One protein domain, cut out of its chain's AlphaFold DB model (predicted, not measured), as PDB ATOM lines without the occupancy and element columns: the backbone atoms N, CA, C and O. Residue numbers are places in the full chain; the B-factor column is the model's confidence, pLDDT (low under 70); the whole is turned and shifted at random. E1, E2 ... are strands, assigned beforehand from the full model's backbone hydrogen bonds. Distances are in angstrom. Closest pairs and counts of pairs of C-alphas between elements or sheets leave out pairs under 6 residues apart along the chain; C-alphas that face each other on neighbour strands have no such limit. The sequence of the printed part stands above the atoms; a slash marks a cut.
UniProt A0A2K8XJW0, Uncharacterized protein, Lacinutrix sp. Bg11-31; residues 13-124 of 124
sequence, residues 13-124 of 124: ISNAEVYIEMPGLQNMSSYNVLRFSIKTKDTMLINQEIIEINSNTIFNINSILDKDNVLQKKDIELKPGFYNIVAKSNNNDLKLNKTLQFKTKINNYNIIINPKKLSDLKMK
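What this domain is: This is residues 13 to 124 of the 124 residues of an uncharacterized protein of Lacinutrix sp. Bg11-31 (UniProt A0A2K8XJW0). What shape do these atoms make? One antiparallel sheet is curled like part of a barrel and folded back on itself into two leaves that face each other, the long strands E1, E2 and E5 against the short E3, E6 and E7, with E4 as the hinge. The ring is nearly closed where E7 comes near E1. What is it made of? The 112 printed residues hold seven named strands, E1 to E7 along the chain, and no named helix; the class is all strand, with 51 residues, under half, in named elements, and the sheet order is E1 E2 E5 E4 E3 E6 E7. How large is it? It is compact, with a radius of gyration of the C-alphas of 13.9 A and spans of 42 by 29 by 21 A.

How they stand to each other: How does the first leaf begin? E1, residues 13 to 22, and E2, residues 31 to 40, form a hairpin, antiparallel at 162 degrees, with N 17 and O 35 at 2.7 A. E5, residues 81 to 89, is the antiparallel neighbour of E2, with N 36 and O 85 at 3.0 A. How does the sheet reach its second leaf? E4, residues 58 to 65, pairs over residues 60 to 65 with E5, N 62 and O 86 being 2.8 A apart, and over residues 58 to 60 with E3, residues 50 to 53, N 51 and O 59 being 2.9 A apart. E3, E4 and E5 are a meander, each strand the antiparallel neighbour of the one before; E2 E3 E4 E5 is a Greek key, in which the first strand is also the antiparallel neighbour of the fourth. What ends the sheet? E6, residues 102 to 106, is the neighbour of E3, with N 52 and O 103 at 2.9 A, and forms a hairpin with E7, residues 109 to 113, with N 104 and O 111 at 3.0 A. The closest C-alphas of the edge strands E1 and E7, those of Ala 16 and Ile 113, are 7.0 A apart. E3 E4 E5 E6 is a second Greek key.

Where its parts are: Where do the strands begin and end? E1 begins at C-alpha 13 (-27.828, 11.922, -19.095), and E7 ends at C-alpha 113 (-28.356, 17.053, -13.987). How long are they? E1 spans 25.7 A, E2 27.3 A, E5 25.8 A and E4 20.3 A; E6 and E7 span 12.6 A each, and E3 9.6 A.

The domain as a whole: Which C-alphas lie farthest apart? Those of Gln 26 and Asp 42, at 43.9 A. Which links are long? Those from E4 to E5, 15 residues, and E5 to E6, 12 residues; the printed part has no cut. Where is confidence low? The mean pLDDT of the printed part is 74.3, and 36 residues are under 70, among them 47 to 56 and 119 to 124.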
ATOM      1  N   ILE A  13     -27.719  10.581 -18.532       73.50
ATOM      2  CA  ILE A  13     -27.828  11.922 -19.095       73.50
ATOM      3  C   ILE A  13     -26.491  12.294 -19.716       73.50
ATOM      4  O   ILE A  13     -25.432  12.023 -19.148       73.50
ATOM      5  N   SER A  14     -26.548  12.923 -20.879       76.06
ATOM      6  CA  SER A  14     -25.384  13.437 -21.592       76.06
ATOM      7  C   SER A  14     -25.693  14.805 -22.183       76.06
ATOM      8  O   SER A  14     -26.859  15.173 -22.321       76.06
ATOM      9  N   ASN A  15     -24.646  15.545 -22.558       79.31
ATOM     10  CA  ASN A  15     -24.759  16.821 -23.278       79.31
ATOM     11  C   ASN A  15     -25.702  17.816 -22.586       79.31
ATOM     12  O   ASN A  15     -26.483  18.507 -23.235       79.31
ATOM     13  N   ALA A  16     -25.677  17.823 -21.252       81.94
ATOM     14  CA  ALA A  16     -26.438  18.775 -20.474       81.94
ATOM     15  C   ALA A  16     -25.766  20.145 -20.593       81.94
ATOM     16  O   ALA A  16     -24.600  20.305 -20.236       81.94
ATOM     17  N   GLU A  17     -26.503  21.114 -21.108       85.75
ATOM     18  CA  GLU A  17     -26.040  22.440 -21.482       85.75
ATOM     19  C   GLU A  17     -27.034  23.480 -20.988       85.75
ATOM     20  O   GLU A  17     -28.246  23.286 -21.082       85.75
ATOM     21  N   VAL A  18     -26.524  24.604 -20.494       82.81
ATOM     22  CA  VAL A  18     -27.356  25.749 -20.120       82.81
ATOM     23  C   VAL A  18     -26.823  27.028 -20.759       82.81
ATOM     24  O   VAL A  18     -25.612  27.267 -20.741       82.81
ATOM     25  N   TYR A  19     -27.719  27.816 -21.357       84.25
ATOM     26  CA  TYR A  19     -27.404  29.037 -22.105       84.25
ATOM     27  C   TYR A  19     -28.590  30.012 -22.135       84.25
ATOM     28  O   TYR A  19     -29.704  29.656 -21.762       84.25
ATOM     29  N   ILE A  20     -28.344  31.243 -22.589       82.75
ATOM     30  CA  ILE A  20     -29.379  32.261 -22.818       82.75
ATOM     31  C   ILE A  20     -29.703  32.294 -24.318       82.75
ATOM     32  O   ILE A  20     -28.798  32.407 -25.146       82.75
ATOM     33  N   GLU A  21     -30.983  32.184 -24.666       82.88
ATOM     34  CA  GLU A  21     -31.518  32.365 -26.021       82.88
ATOM     35  C   GLU A  21     -32.105  33.778 -26.129       82.88
ATOM     36  O   GLU A  21     -33.040  34.123 -25.400       82.88
ATOM     37  N   MET A  22     -31.551  34.601 -27.026       77.00
ATOM     38  CA  MET A  22     -32.121  35.907 -27.361       77.00
ATOM     39  C   MET A  22     -33.019  35.774 -28.594       77.00
ATOM     40  O   MET A  22     -32.570  35.267 -29.624       77.00
ATOM     41  N   PRO A  23     -34.280  36.221 -28.523       70.06
ATOM     42  CA  PRO A  23     -35.128  36.326 -29.702       70.06
ATOM     43  C   PRO A  23     -34.578  37.398 -30.655       70.06
ATOM     44  O   PRO A  23     -34.168  38.470 -30.220       70.06
ATOM     45  N   GLY A  24     -34.585  37.127 -31.963       68.25
ATOM     46  CA  GLY A  24     -34.037  38.030 -32.989       68.25
ATOM     47  C   GLY A  24     -34.830  39.326 -33.230       68.25
ATOM     48  O   GLY A  24     -34.447  40.118 -34.085       68.25
ATOM     49  N   LEU A  25     -35.929  39.556 -32.503       72.25
ATOM     50  CA  LEU A  25     -36.753  40.763 -32.594       72.25
ATOM     51  C   LEU A  25     -36.470  41.697 -31.415       72.25
ATOM     52  O   LEU A  25     -36.441  41.265 -30.259       72.25
ATOM     53  N   GLN A  26     -36.321  42.994 -31.703       56.97
ATOM     54  CA  GLN A  26     -36.216  44.027 -30.670       56.97
ATOM     55  C   GLN A  26     -37.450  43.983 -29.749       56.97
ATOM     56  O   GLN A  26     -38.577  43.835 -30.216       56.97
ATOM     57  N   ASN A  27     -37.220  44.119 -28.438       67.25
ATOM     58  CA  ASN A  27     -38.212  44.091 -27.348       67.25
ATOM     59  C   ASN A  27     -38.789  42.721 -26.950       67.25
ATOM     60  O   ASN A  27     -39.660  42.670 -26.081       67.25
ATOM     61  N   MET A  28     -38.310  41.605 -27.504       73.12
ATOM     62  CA  MET A  28     -38.683  40.287 -26.982       73.12
ATOM     63  C   MET A  28     -37.752  39.859 -25.837       73.12
ATOM     64  O   MET A  28     -36.532  40.008 -25.909       73.12
ATOM     65  N   SER A  29     -38.331  39.306 -24.771       74.81
ATOM     66  CA  SER A  29     -37.573  38.829 -23.611       74.81
ATOM     67  C   SER A  29     -36.707  37.617 -23.960       74.81
ATOM     68  O   SER A  29     -37.149  36.702 -24.656       74.81
ATOM     69  N   SER A  30     -35.477  37.600 -23.447       80.19
ATOM     70  CA  SER A  30     -34.597  36.432 -23.491       80.19
ATOM     71  C   SER A  30     -35.154  35.262 -22.681       80.19
ATOM     72  O   SER A  30     -35.958  35.449 -21.768       80.19
ATOM     73  N   TYR A  31     -34.675  34.057 -22.988       85.31
ATOM     74  CA  TYR A  31     -34.996  32.841 -22.244       85.31
ATOM     75  C   TYR A  31     -33.724  32.168 -21.749       85.31
ATOM     76  O   TYR A  31     -32.772  31.991 -22.508       85.31
ATOM     77  N   ASN A  32     -33.731  31.701 -20.504       85.19
ATOM     78  CA  ASN A  32     -32.757  30.715 -20.060       85.19
ATOM     79  C   ASN A  32     -33.169  29.347 -20.599       85.19
ATOM     80  O   ASN A  32     -34.299  28.904 -20.394       85.19
ATOM     81  N   VAL A  33     -32.254  28.668 -21.281       85.62
ATOM     82  CA  VAL A  33     -32.488  27.370 -21.906       85.62
ATOM     83  C   VAL A  33     -31.600  26.326 -21.253       85.62
ATOM     84  O   VAL A  33     -30.380  26.472 -21.211       85.62
ATOM     85  N   LEU A  34     -32.223  25.251 -20.777       85.44
ATOM     86  CA  LEU A  34     -31.561  24.015 -20.387       85.44
ATOM     87  C   LEU A  34     -31.826  22.972 -21.470       85.44
ATOM     88  O   LEU A  34     -32.977  22.638 -21.756       85.44
ATOM     89  N   ARG A  35     -30.762  22.430 -22.051       87.06
ATOM     90  CA  ARG A  35     -30.824  21.324 -23.004       87.06
ATOM     91  C   ARG A  35     -30.083  20.132 -22.435       87.06
ATOM     92  O   ARG A  35     -29.006  20.295 -21.885       87.06
ATOM     93  N   PHE A  36     -30.625  18.934 -22.579       86.00
ATOM     94  CA  PHE A  36     -29.898  17.713 -22.247       86.00
ATOM     95  C   PHE A  36     -30.421  16.540 -23.060       86.00
ATOM     96  O   PHE A  36     -31.543  16.562 -23.567       86.00
ATOM     97  N   SER A  37     -29.603  15.502 -23.172       85.50
ATOM     98  CA  SER A  37     -30.007  14.240 -23.770       85.50
ATOM     99  C   SER A  37     -30.197  13.181 -22.696       85.50
ATOM    100  O   SER A  37     -29.395  13.084 -21.766       85.50
ATOM    101  N   ILE A  38     -31.222  12.351 -22.850       83.06
ATOM    102  CA  ILE A  38     -31.498  11.216 -21.975       83.06
ATOM    103  C   ILE A  38     -31.629   9.934 -22.794       83.06
ATOM    104  O   ILE A  38     -32.280   9.908 -23.839       83.06
ATOM    105  N   LYS A  39     -31.013   8.854 -22.300       83.81
ATOM    106  CA  LYS A  39     -31.264   7.494 -22.787       83.81
ATOM    107  C   LYS A  39     -32.136   6.740 -21.791       83.81
ATOM    108  O   LYS A  39     -31.692   6.447 -20.677       83.81
ATOM    109  N   THR A  40     -33.340   6.385 -22.215       78.31
ATOM    110  CA  THR A  40     -34.288   5.585 -21.437       78.31
ATOM    111  C   THR A  40     -34.159   4.115 -21.834       78.31
ATOM    112  O   THR A  40     -33.943   3.783 -23.001       78.31
ATOM    113  N   LYS A  41     -34.204   3.217 -20.847       79.12
ATOM    114  CA  LYS A  41     -34.214   1.759 -21.077       79.12
ATOM    115  C   LYS A  41     -35.617   1.170 -21.006       79.12
ATOM    116  O   LYS A  41     -35.868   0.154 -21.638       79.12
ATOM    117  N   ASP A  42     -36.486   1.853 -20.278       78.44
ATOM    118  CA  ASP A  42     -37.874   1.499 -20.055       78.44
ATOM    119  C   ASP A  42     -38.750   2.667 -20.491       78.44
ATOM    120  O   ASP A  42     -38.272   3.792 -20.695       78.44
ATOM    121  N   THR A  43     -40.034   2.381 -20.636       79.69
ATOM    122  CA  THR A  43     -41.023   3.385 -20.977       79.69
ATOM    123  C   THR A  43     -41.144   4.440 -19.873       79.69
ATOM    124  O   THR A  43     -41.106   4.135 -18.677       79.69
ATOM    125  N   MET A  44     -41.243   5.704 -20.271       75.69
ATOM    126  CA  MET A  44     -41.096   6.852 -19.392       75.69
ATOM    127  C   MET A  44     -42.218   7.858 -19.576       75.69
ATOM    128  O   MET A  44     -42.368   8.440 -20.643       75.69
ATOM    129  N   LEU A  45     -42.972   8.107 -18.512       74.88
ATOM    130  CA  LEU A  45     -43.993   9.136 -18.474       74.88
ATOM    131  C   LEU A  45     -43.361  10.461 -18.037       74.88
ATOM    132  O   LEU A  45     -42.831  10.583 -16.928       74.88
ATOM    133  N   ILE A  46     -43.436  11.466 -18.907       71.62
ATOM    134  CA  ILE A  46     -43.125  12.850 -18.545       71.62
ATOM    135  C   ILE A  46     -44.446  13.565 -18.265       71.62
ATOM    136  O   ILE A  46     -45.070  14.107 -19.170       71.62
ATOM    137  N   ASN A  47     -44.858  13.538 -16.999       63.75
ATOM    138  CA  ASN A  47     -46.061  14.205 -16.486       63.75
ATOM    139  C   ASN A  47     -45.746  15.446 -15.634       63.75
ATOM    140  O   ASN A  47     -46.645  16.044 -15.048       63.75
ATOM    141  N   GLN A  48     -44.466  15.804 -15.496       63.00
ATOM    142  CA  GLN A  48     -44.041  16.993 -14.767       63.00
ATOM    143  C   GLN A  48     -43.322  17.945 -15.704       63.00
ATOM    144  O   GLN A  48     -42.388  17.577 -16.416       63.00
ATOM    145  N   GLU A  49     -43.770  19.195 -15.678       58.62
ATOM    146  CA  GLU A  49     -43.264  20.242 -16.556       58.62
ATOM    147  C   GLU A  49     -41.944  20.837 -16.062       58.62
ATOM    148  O   GLU A  49     -41.329  21.600 -16.794       58.62
ATOM    149  N   ILE A  50     -41.508  20.503 -14.845       60.31
ATOM    150  CA  ILE A  50     -40.603  21.338 -14.061       60.31
ATOM    151  C   ILE A  50     -39.239  20.674 -13.896       60.31
ATOM    152  O   ILE A  50     -39.105  19.548 -13.412       60.31
ATOM    153  N   ILE A  51     -38.204  21.428 -14.245       66.44
ATOM    154  CA  ILE A  51     -36.843  21.175 -13.791       66.44
ATOM    155  C   ILE A  51     -36.505  22.272 -12.789       66.44
ATOM    156  O   ILE A  51     -36.478  23.454 -13.135       66.44
ATOM    157  N   GLU A  52     -36.293  21.865 -11.542       60.09
ATOM    158  CA  GLU A  52     -36.056  22.759 -10.420       60.09
ATOM    159  C   GLU A  52     -34.556  22.898 -10.164       60.09
ATOM    160  O   GLU A  52     -33.817  21.919 -10.029       60.09
ATOM    161  N   ILE A  53     -34.095  24.140 -10.087       66.25
ATOM    162  CA  ILE A  53     -32.769  24.460  -9.560       66.25
ATOM    163  C   ILE A  53     -32.876  24.562  -8.039       66.25
ATOM    164  O   ILE A  53     -33.888  25.028  -7.527       66.25
ATOM    165  N   ASN A  54     -31.791  24.263  -7.317       61.34
ATOM    166  CA  ASN A  54     -31.638  24.536  -5.876       61.34
ATOM    167  C   ASN A  54     -32.042  25.972  -5.418       61.34
ATOM    168  O   ASN A  54     -32.065  26.231  -4.221       61.34
ATOM    169  N   SER A  55     -32.325  26.902  -6.339       61.31
ATOM    170  CA  SER A  55     -32.755  28.291  -6.131       61.31
ATOM    171  C   SER A  55     -34.243  28.561  -6.448       61.31
ATOM    172  O   SER A  55     -34.576  29.686  -6.820       61.31
ATOM    173  N   ASN A  56     -35.137  27.562  -6.385       66.19
ATOM    174  CA  ASN A  56     -36.575  27.660  -6.729       66.19
ATOM    175  C   ASN A  56     -36.864  28.141  -8.165       66.19
ATOM    176  O   ASN A  56     -37.962  28.595  -8.486       66.19
ATOM    177  N   THR A  57     -35.872  28.088  -9.056       73.00
ATOM    178  CA  THR A  57     -36.066  28.477 -10.453       73.00
ATOM    179  C   THR A  57     -36.615  27.297 -11.232       73.00
ATOM    180  O   THR A  57     -36.006  26.227 -11.255       73.00
ATOM    181  N   ILE A  58     -37.751  27.525 -11.883       77.50
ATOM    182  CA  ILE A  58     -38.480  26.526 -12.656       77.50
ATOM    183  C   ILE A  58     -38.148  26.688 -14.138       77.50
ATOM    184  O   ILE A  58     -38.268  27.780 -14.704       77.50
ATOM    185  N   PHE A  59     -37.743  25.589 -14.766       81.69
ATOM    186  CA  PHE A  59     -37.666  25.454 -16.217       81.69
ATOM    187  C   PHE A  59     -38.812  24.577 -16.690       81.69
ATOM    188  O   PHE A  59     -38.932  23.438 -16.244       81.69
ATOM    189  N   ASN A  60     -39.596  25.096 -17.628       83.88
ATOM    190  CA  ASN A  60     -40.694  24.372 -18.241       83.88
ATOM    191  C   ASN A  60     -40.192  23.590 -19.452       83.88
ATOM    192  O   ASN A  60     -39.578  24.178 -20.348       83.88
ATOM    193  N   ILE A  61     -40.457  22.284 -19.509       83.25
ATOM    194  CA  ILE A  61     -40.155  21.479 -20.701       83.25
ATOM    195  C   ILE A  61     -40.942  22.054 -21.885       83.25
ATOM    196  O   ILE A  61     -42.171  22.027 -21.918       83.25
ATOM    197  N   ASN A  62     -40.207  22.591 -22.856       83.50
ATOM    198  CA  ASN A  62     -40.748  23.211 -24.060       83.50
ATOM    199  C   ASN A  62     -40.877  22.192 -25.198       83.50
ATOM    200  O   ASN A  62     -41.814  22.254 -25.988       83.50
ATOM    201  N   SER A  63     -39.919  21.270 -25.305       85.31
ATOM    202  CA  SER A  63     -39.904  20.261 -26.364       85.31
ATOM    203  C   SER A  63     -39.099  19.033 -25.968       85.31
ATOM    204  O   SER A  63     -38.021  19.160 -25.380       85.31
ATOM    205  N   ILE A  64     -39.592  17.866 -26.376       85.88
ATOM    206  CA  ILE A  64     -38.870  16.595 -26.351       85.88
ATOM    207  C   ILE A  64     -38.709  16.162 -27.807       85.88
ATOM    208  O   ILE A  64     -39.691  16.074 -28.536       85.88
ATOM    209  N   LEU A  65     -37.477  15.943 -28.248       87.75
ATOM    210  CA  LEU A  65     -37.157  15.528 -29.612       87.75
ATOM    211  C   LEU A  65     -36.586  14.117 -29.566       87.75
ATOM    212  O   LEU A  65     -35.666  13.862 -28.787       87.75
ATOM    213  N   ASP A  66     -37.101  13.207 -30.382       84.75
ATOM    214  CA  ASP A  66     -36.480  11.893 -30.552       84.75
ATOM    215  C   ASP A  66     -35.241  11.958 -31.468       84.75
ATOM    216  O   ASP A  66     -34.770  13.035 -31.854       84.75
ATOM    217  N   LYS A  67     -34.672  10.793 -31.795       80.69
ATOM    218  CA  LYS A  67     -33.507  10.680 -32.689       80.69
ATOM    219  C   LYS A  67     -33.753  11.267 -34.089       80.69
ATOM    220  O   LYS A  67     -32.797  11.695 -34.727       80.69
ATOM    221  N   ASP A  68     -35.009  11.291 -34.533       83.12
ATOM    222  CA  ASP A  68     -35.434  11.752 -35.853       83.12
ATOM    223  C   ASP A  68     -35.899  13.225 -35.789       83.12
ATOM    224  O   ASP A  68     -36.398  13.779 -36.765       83.12
ATOM    225  N   ASN A  69     -35.682  13.888 -34.644       78.31
ATOM    226  CA  ASN A  69     -36.120  15.247 -34.323       78.31
ATOM    227  C   ASN A  69     -37.641  15.443 -34.375       78.31
ATOM    228  O   ASN A  69     -38.116  16.572 -34.534       78.31
ATOM    229  N   VAL A  70     -38.419  14.373 -34.199       81.06
ATOM    230  CA  VAL A  70     -39.873  14.480 -34.104       81.06
ATOM    231  C   VAL A  70     -40.229  15.103 -32.761       81.06
ATOM    232  O   VAL A  70     -39.823  14.627 -31.696       81.06
ATOM    233  N   LEU A  71     -40.990  16.196 -32.822       80.31
ATOM    234  CA  LEU A  71     -41.447  16.915 -31.644       80.31
ATOM    235  C   LEU A  71     -42.534  16.125 -30.921       80.31
ATOM    236  O   LEU A  71     -43.654  15.986 -31.409       80.31
ATOM    237  N   GLN A  72     -42.212  15.699 -29.708       72.88
ATOM    238  CA  GLN A  72     -43.149  15.124 -28.763       72.88
ATOM    239  C   GLN A  72     -43.527  16.191 -27.728       72.88
ATOM    240  O   GLN A  72     -42.670  16.860 -27.140       72.88
ATOM    241  N   LYS A  73     -44.836  16.414 -27.582       66.00
ATOM    242  CA  LYS A  73     -45.416  17.381 -26.641       66.00
ATOM    243  C   LYS A  73     -45.563  16.760 -25.241       66.00
ATOM    244  O   LYS A  73     -45.215  15.606 -25.026       66.00
ATOM    245  N   LYS A  74     -45.993  17.569 -24.274       63.56
ATOM    246  CA  LYS A  74     -46.170  17.179 -22.865       63.56
ATOM    247  C   LYS A  74     -47.184  16.031 -22.712       63.56
ATOM    248  O   LYS A  74     -47.993  15.818 -23.613       63.56
ATOM    249  N   ASP A  75     -47.112  15.321 -21.584       65.69
ATOM    250  CA  ASP A  75     -47.983  14.189 -21.222       65.69
ATOM    251  C   ASP A  75     -47.892  12.989 -22.171       65.69
ATOM    252  O   ASP A  75     -48.877  12.312 -22.462       65.69
ATOM    253  N   ILE A  76     -46.679  12.716 -22.654       73.94
ATOM    254  CA  ILE A  76     -46.413  11.588 -23.542       73.94
ATOM    255  C   ILE A  76     -45.612  10.513 -22.819       73.94
ATOM    256  O   ILE A  76     -44.668  10.766 -22.062       73.94
ATOM    257  N   GLU A  77     -46.015   9.282 -23.096       79.69
ATOM    258  CA  GLU A  77     -45.291   8.079 -22.756       79.69
ATOM    259  C   GLU A  77     -44.136   7.870 -23.754       79.69
ATOM    260  O   GLU A  77     -44.320   7.474 -24.906       79.69
ATOM    261  N   LEU A  78     -42.913   8.156 -23.313       78.56
ATOM    262  CA  LEU A  78     -41.696   7.960 -24.089       78.56
ATOM    263  C   LEU A  78     -41.278   6.494 -24.049       78.56
ATOM    264  O   LEU A  78     -40.867   5.979 -23.011       78.56
ATOM    265  N   LYS A  79     -41.295   5.823 -25.198       85.81
ATOM    266  CA  LYS A  79     -40.743   4.467 -25.341       85.81
ATOM    267  C   LYS A  79     -39.235   4.441 -25.028       85.81
ATOM    268  O   LYS A  79     -38.587   5.491 -25.094       85.81
ATOM    269  N   PRO A  80     -38.633   3.272 -24.740       86.38
ATOM    270  CA  PRO A  80     -37.181   3.140 -24.629       86.38
ATOM    271  C   PRO A  80     -36.467   3.755 -25.837       86.38
ATOM    272  O   PRO A  80     -36.765   3.415 -26.982       86.38
ATOM    273  N   GLY A  81     -35.537   4.676 -25.598       86.56
ATOM    274  CA  GLY A  81     -34.947   5.445 -26.687       86.56
ATOM    275  C   GLY A  81     -33.974   6.524 -26.242       86.56
ATOM    276  O   GLY A  81     -33.570   6.605 -25.081       86.56
ATOM    277  N   PHE A  82     -33.566   7.336 -27.211       87.00
ATOM    278  CA  PHE A  82     -32.738   8.513 -26.996       87.00
ATOM    279  C   PHE A  82     -33.561   9.755 -27.306       87.00
ATOM    280  O   PHE A  82     -34.154   9.843 -28.382       87.00
ATOM    281  N   TYR A  83     -33.561  10.703 -26.375       86.50
ATOM    282  CA  TYR A  83     -34.348  11.924 -26.480       86.50
ATOM    283  C   TYR A  83     -33.511  13.139 -26.112       86.50
ATOM    284  O   TYR A  83     -32.713  13.096 -25.175       86.50
ATOM    285  N   ASN A  84     -33.735  14.235 -26.824       87.62
ATOM    286  CA  ASN A  84     -33.227  15.555 -26.498       87.62
ATOM    287  C   ASN A  84     -34.348  16.376 -25.869       87.62
ATOM    288  O   ASN A  84     -35.374  16.625 -26.497       87.62
ATOM    289  N   ILE A  85     -34.139  16.820 -24.639       86.25
ATOM    290  CA  ILE A  85     -35.098  17.628 -23.894       86.25
ATOM    291  C   ILE A  85     -34.601  19.068 -23.891       86.25
ATOM    292  O   ILE A  85     -33.429  19.334 -23.617       86.25
ATOM    293  N   VAL A  86     -35.503  19.993 -24.209       87.88
ATOM    294  CA  VAL A  86     -35.271  21.434 -24.125       87.88
ATOM    295  C   VAL A  86     -36.292  22.008 -23.159       87.88
ATOM    296  O   VAL A  86     -37.499  21.913 -23.389       87.88
ATOM    297  N   ALA A  87     -35.801  22.619 -22.091       87.19
ATOM    298  CA  ALA A  87     -36.609  23.314 -21.110       87.19
ATOM    299  C   ALA A  87     -36.232  24.797 -21.075       87.19
ATOM    300  O   ALA A  87     -35.065  25.153 -21.254       87.19
ATOM    301  N   LYS A  88     -37.226  25.660 -20.872       87.50
ATOM    302  CA  LYS A  88     -37.077  27.115 -20.900       87.50
ATOM    303  C   LYS A  88     -37.559  27.741 -19.599       87.50
ATOM    304  O   LYS A  88     -38.559  27.306 -19.032       87.50
ATOM    305  N   SER A  89     -36.867  28.779 -19.153       85.31
ATOM    306  CA  SER A  89     -37.293  29.634 -18.051       85.31
ATOM    307  C   SER A  89     -37.266  31.094 -18.487       85.31
ATOM    308  O   SER A  89     -36.297  31.547 -19.099       85.31
ATOM    309  N   ASN A  90     -38.319  31.828 -18.133       79.69
ATOM    310  CA  ASN A  90     -38.430  33.268 -18.381       79.69
ATOM    311  C   ASN A  90     -37.768  34.087 -17.262       79.69
ATOM    312  O   ASN A  90     -37.794  35.315 -17.291       79.69
ATOM    313  N   ASN A  91     -37.212  33.420 -16.244       77.62
ATOM    314  CA  ASN A  91     -36.521  34.088 -15.155       77.62
ATOM    315  C   ASN A  91     -35.157  34.589 -15.644       77.62
ATOM    316  O   ASN A  91     -34.194  33.824 -15.669       77.62
ATOM    317  N   ASN A  92     -35.088  35.863 -16.025       67.62
ATOM    318  CA  ASN A  92     -33.863  36.511 -16.499       67.62
ATOM    319  C   ASN A  92     -32.843  36.778 -15.379       67.62
ATOM    320  O   ASN A  92     -31.672  37.001 -15.675       67.62
ATOM    321  N   ASP A  93     -33.246  36.677 -14.110       67.12
ATOM    322  CA  ASP A  93     -32.369  36.910 -12.957       67.12
ATOM    323  C   ASP A  93     -31.507  35.686 -12.611       67.12
ATOM    324  O   ASP A  93     -30.623  35.744 -11.747       67.12
ATOM    325  N   LEU A  94     -31.731  34.554 -13.289       71.69
ATOM    326  CA  LEU A  94     -30.956  33.345 -13.068       71.69
ATOM    327  C   LEU A  94     -29.497  33.537 -13.505       71.69
ATOM    328  O   LEU A  94     -29.151  33.533 -14.689       71.69
ATOM    329  N   LYS A  95     -28.600  33.588 -12.522       67.38
ATOM    330  CA  LYS A  95     -27.156  33.576 -12.760       67.38
ATOM    331  C   LYS A  95     -26.690  32.170 -13.141       67.38
ATOM    332  O   LYS A  95     -26.481  31.316 -12.282       67.38
ATOM    333  N   LEU A  96     -26.460  31.948 -14.435       66.31
ATOM    334  CA  LEU A  96     -25.842  30.720 -14.940       66.31
ATOM    335  C   LEU A  96     -24.386  30.616 -14.457       66.31
ATOM    336  O   LEU A  96     -23.497  31.287 -14.990       66.31
ATOM    337  N   ASN A  97     -24.125  29.776 -13.454       63.97
ATOM    338  CA  ASN A  97     -22.783  29.457 -12.961       63.97
ATOM    339  C   ASN A  97     -22.413  27.989 -13.268       63.97
ATOM    340  O   ASN A  97     -23.255  27.192 -13.675       63.97
ATOM    341  N   LYS A  98     -21.131  27.629 -13.112       55.56
ATOM    342  CA  LYS A  98     -20.621  26.274 -13.415       55.56
ATOM    343  C   LYS A  98     -21.149  25.184 -12.463       55.56
ATOM    344  O   LYS A  98     -20.909  24.012 -12.720       55.56
ATOM    345  N   THR A  99     -21.817  25.557 -11.369       61.38
ATOM    346  CA  THR A  99     -22.238  24.653 -10.288       61.38
ATOM    347  C   THR A  99     -23.746  24.436 -10.229       61.38
ATOM    348  O   THR A  99     -24.230  23.828  -9.273       61.38
ATOM    349  N   LEU A 100     -24.505  24.905 -11.227       68.88
ATOM    350  CA  LEU A 100     -25.942  24.669 -11.263       68.88
ATOM    351  C   LEU A 100     -26.230  23.166 -11.286       68.88
ATOM    352  O   LEU A 100     -25.733  22.432 -12.137       68.88
ATOM    353  N   GLN A 101     -27.058  22.735 -10.341       70.69
ATOM    354  CA  GLN A 101     -27.628  21.399 -10.307       70.69
ATOM    355  C   GLN A 101     -29.120  21.519 -10.542       70.69
ATOM    356  O   GLN A 101     -29.802  22.318  -9.896       70.69
ATOM    357  N   PHE A 102     -29.607  20.707 -11.459       71.06
ATOM    358  CA  PHE A 102     -30.999  20.668 -11.845       71.06
ATOM    359  C   PHE A 102     -31.581  19.351 -11.377       71.06
ATOM    360  O   PHE A 102     -31.048  18.281 -11.677       71.06
ATOM    361  N   LYS A 103     -32.666  19.441 -10.623       70.94
ATOM    362  CA  LYS A 103     -33.424  18.299 -10.151       70.94
ATOM    363  C   LYS A 103     -34.677  18.204 -10.994       70.94
ATOM    364  O   LYS A 103     -35.433  19.160 -11.132       70.94
ATOM    365  N   THR A 104     -34.885  17.042 -11.584       70.31
ATOM    366  CA  THR A 104     -36.137  16.721 -12.258       70.31
ATOM    367  C   THR A 104     -36.636  15.389 -11.742       70.31
ATOM    368  O   THR A 104     -35.843  14.519 -11.366       70.31
ATOM    369  N   LYS A 105     -37.954  15.251 -11.680       67.69
ATOM    370  CA  LYS A 105     -38.604  14.019 -11.277       67.69
ATOM    371  C   LYS A 105     -39.280  13.418 -12.496       67.69
ATOM    372  O   LYS A 105     -40.110  14.039 -13.149       67.69
ATOM    373  N   ILE A 106     -38.889  12.190 -12.793       66.94
ATOM    374  CA  ILE A 106     -39.288  11.462 -13.989       66.94
ATOM    375  C   ILE A 106     -39.628  10.040 -13.552       66.94
ATOM    376  O   ILE A 106     -38.780   9.373 -12.963       66.94
ATOM    377  N   ASN A 107     -40.850   9.560 -13.804       65.88
ATOM    378  CA  ASN A 107     -41.312   8.251 -13.306       65.88
ATOM    379  C   ASN A 107     -41.088   8.053 -11.788       65.88
ATOM    380  O   ASN A 107     -40.676   6.985 -11.347       65.88
ATOM    381  N   ASN A 108     -41.299   9.087 -10.968       65.25
ATOM    382  CA  ASN A 108     -40.966   9.089  -9.532       65.25
ATOM    383  C   ASN A 108     -39.477   8.942  -9.168       65.25
ATOM    384  O   ASN A 108     -39.149   8.926  -7.982       65.25
ATOM    385  N   TYR A 109     -38.570   8.924 -10.144       66.19
ATOM    386  CA  TYR A 109     -37.133   8.966  -9.905       66.19
ATOM    387  C   TYR A 109     -36.629  10.403  -9.906       66.19
ATOM    388  O   TYR A 109     -36.881  11.163 -10.841       66.19
ATOM    389  N   ASN A 110     -35.880  10.753  -8.861       69.56
ATOM    390  CA  ASN A 110     -35.156  12.014  -8.797       69.56
ATOM    391  C   ASN A 110     -33.874  11.899  -9.613       69.56
ATOM    392  O   ASN A 110     -33.056  11.003  -9.393       69.56
ATOM    393  N   ILE A 111     -33.694  12.837 -10.528       73.19
ATOM    394  CA  ILE A 111     -32.548  12.886 -11.416       73.19
ATOM    395  C   ILE A 111     -31.829  14.204 -11.192       73.19
ATOM    396  O   ILE A 111     -32.452  15.264 -11.198       73.19
ATOM    397  N   ILE A 112     -30.513  14.119 -11.008       72.94
ATOM    398  CA  ILE A 112     -29.641  15.280 -10.853       72.94
ATOM    399  C   ILE A 112     -28.870  15.469 -12.156       72.94
ATOM    400  O   ILE A 112     -28.132  14.581 -12.586       72.94
ATOM    401  N   ILE A 113     -29.047  16.632 -12.773       74.62
ATOM    402  CA  ILE A 113     -28.356  17.053 -13.987       74.62
ATOM    403  C   ILE A 113     -27.358  18.147 -13.604       74.62
ATOM    404  O   ILE A 113     -27.730  19.146 -12.992       74.62
ATOM    405  N   ASN A 114     -26.103  17.972 -14.016       75.50
ATOM    406  CA  ASN A 114     -25.040  18.963 -13.854       75.50
ATOM    407  C   ASN A 114     -24.656  19.493 -15.244       75.50
ATOM    408  O   ASN A 114     -23.752  18.932 -15.873       75.50
ATOM    409  N   PRO A 115     -25.375  20.488 -15.794       75.62
ATOM    410  CA  PRO A 115     -25.090  20.987 -17.124       75.62
ATOM    411  C   PRO A 115     -23.784  21.771 -17.169       75.62
ATOM    412  O   PRO A 115     -23.431  22.522 -16.260       75.62
ATOM    413  N   LYS A 116     -23.094  21.652 -18.299       80.06
ATOM    414  CA  LYS A 116     -22.007  22.546 -18.661       80.06
ATOM    415  C   LYS A 116     -22.612  23.873 -19.113       80.06
ATOM    416  O   LYS A 116     -23.445  23.916 -20.015       80.06
ATOM    417  N   LYS A 117     -22.170  24.980 -18.518       73.81
ATOM    418  CA  LYS A 117     -22.468  26.306 -19.065       73.81
ATOM    419  C   LYS A 117     -21.780  26.433 -20.423       73.81
ATOM    420  O   LYS A 117     -20.551  26.358 -20.486       73.81
ATOM    421  N   LEU A 118     -22.561  26.634 -21.481       71.75
ATOM    422  CA  LEU A 118     -22.029  27.151 -22.733       71.75
ATOM    423  C   LEU A 118     -22.034  28.672 -22.604       71.75
ATOM    424  O   LEU A 118     -23.077  29.285 -22.378       71.75
ATOM    425  N   SER A 119     -20.847  29.267 -22.615       55.12
ATOM    426  CA  SER A 119     -20.715  30.711 -22.737       55.12
ATOM    427  C   SER A 119     -21.210  31.122 -24.121       55.12
ATOM    428  O   SER A 119     -20.799  30.541 -25.121       55.12
ATOM    429  N   ASP A 120     -22.080  32.127 -24.103       52.50
ATOM    430  CA  ASP A 120     -22.439  33.005 -25.210       52.50
ATOM    431  C   ASP A 120     -23.585  32.521 -26.109       52.50
ATOM    432  O   ASP A 120     -23.440  31.703 -27.010       52.50
ATOM    433  N   LEU A 121     -24.766  33.071 -25.797       52.09
ATOM    434  CA  LEU A 121     -25.738  33.575 -26.766       52.09
ATOM    435  C   LEU A 121     -25.856  32.773 -28.065       52.09
ATOM    436  O   LEU A 121     -25.203  33.063 -29.066       52.09
ATOM    437  N   LYS A 122     -26.800  31.830 -28.093       49.28
ATOM    438  CA  LYS A 122     -27.341  31.373 -29.374       49.28
ATOM    439  C   LYS A 122     -28.333  32.418 -29.873       49.28
ATOM    440  O   LYS A 122     -29.468  32.464 -29.400       49.28
ATOM    441  N   MET A 123     -27.890  33.258 -30.808       47.72
ATOM    442  CA  MET A 123     -28.802  33.969 -31.702       47.72
ATOM    443  C   MET A 123     -29.495  32.936 -32.591       47.72
ATOM    444  O   MET A 123     -28.841  32.033 -33.119       47.72
ATOM    445  N   LYS A 124     -30.819  33.037 -32.684       49.97
ATOM    446  CA  LYS A 124     -31.618  32.280 -33.644       49.97
ATOM    447  C   LYS A 124     -31.640  32.984 -34.990       49.97
ATOM    448  O   LYS A 124     -31.681  34.233 -34.973       49.97
TER     449      LYS A 124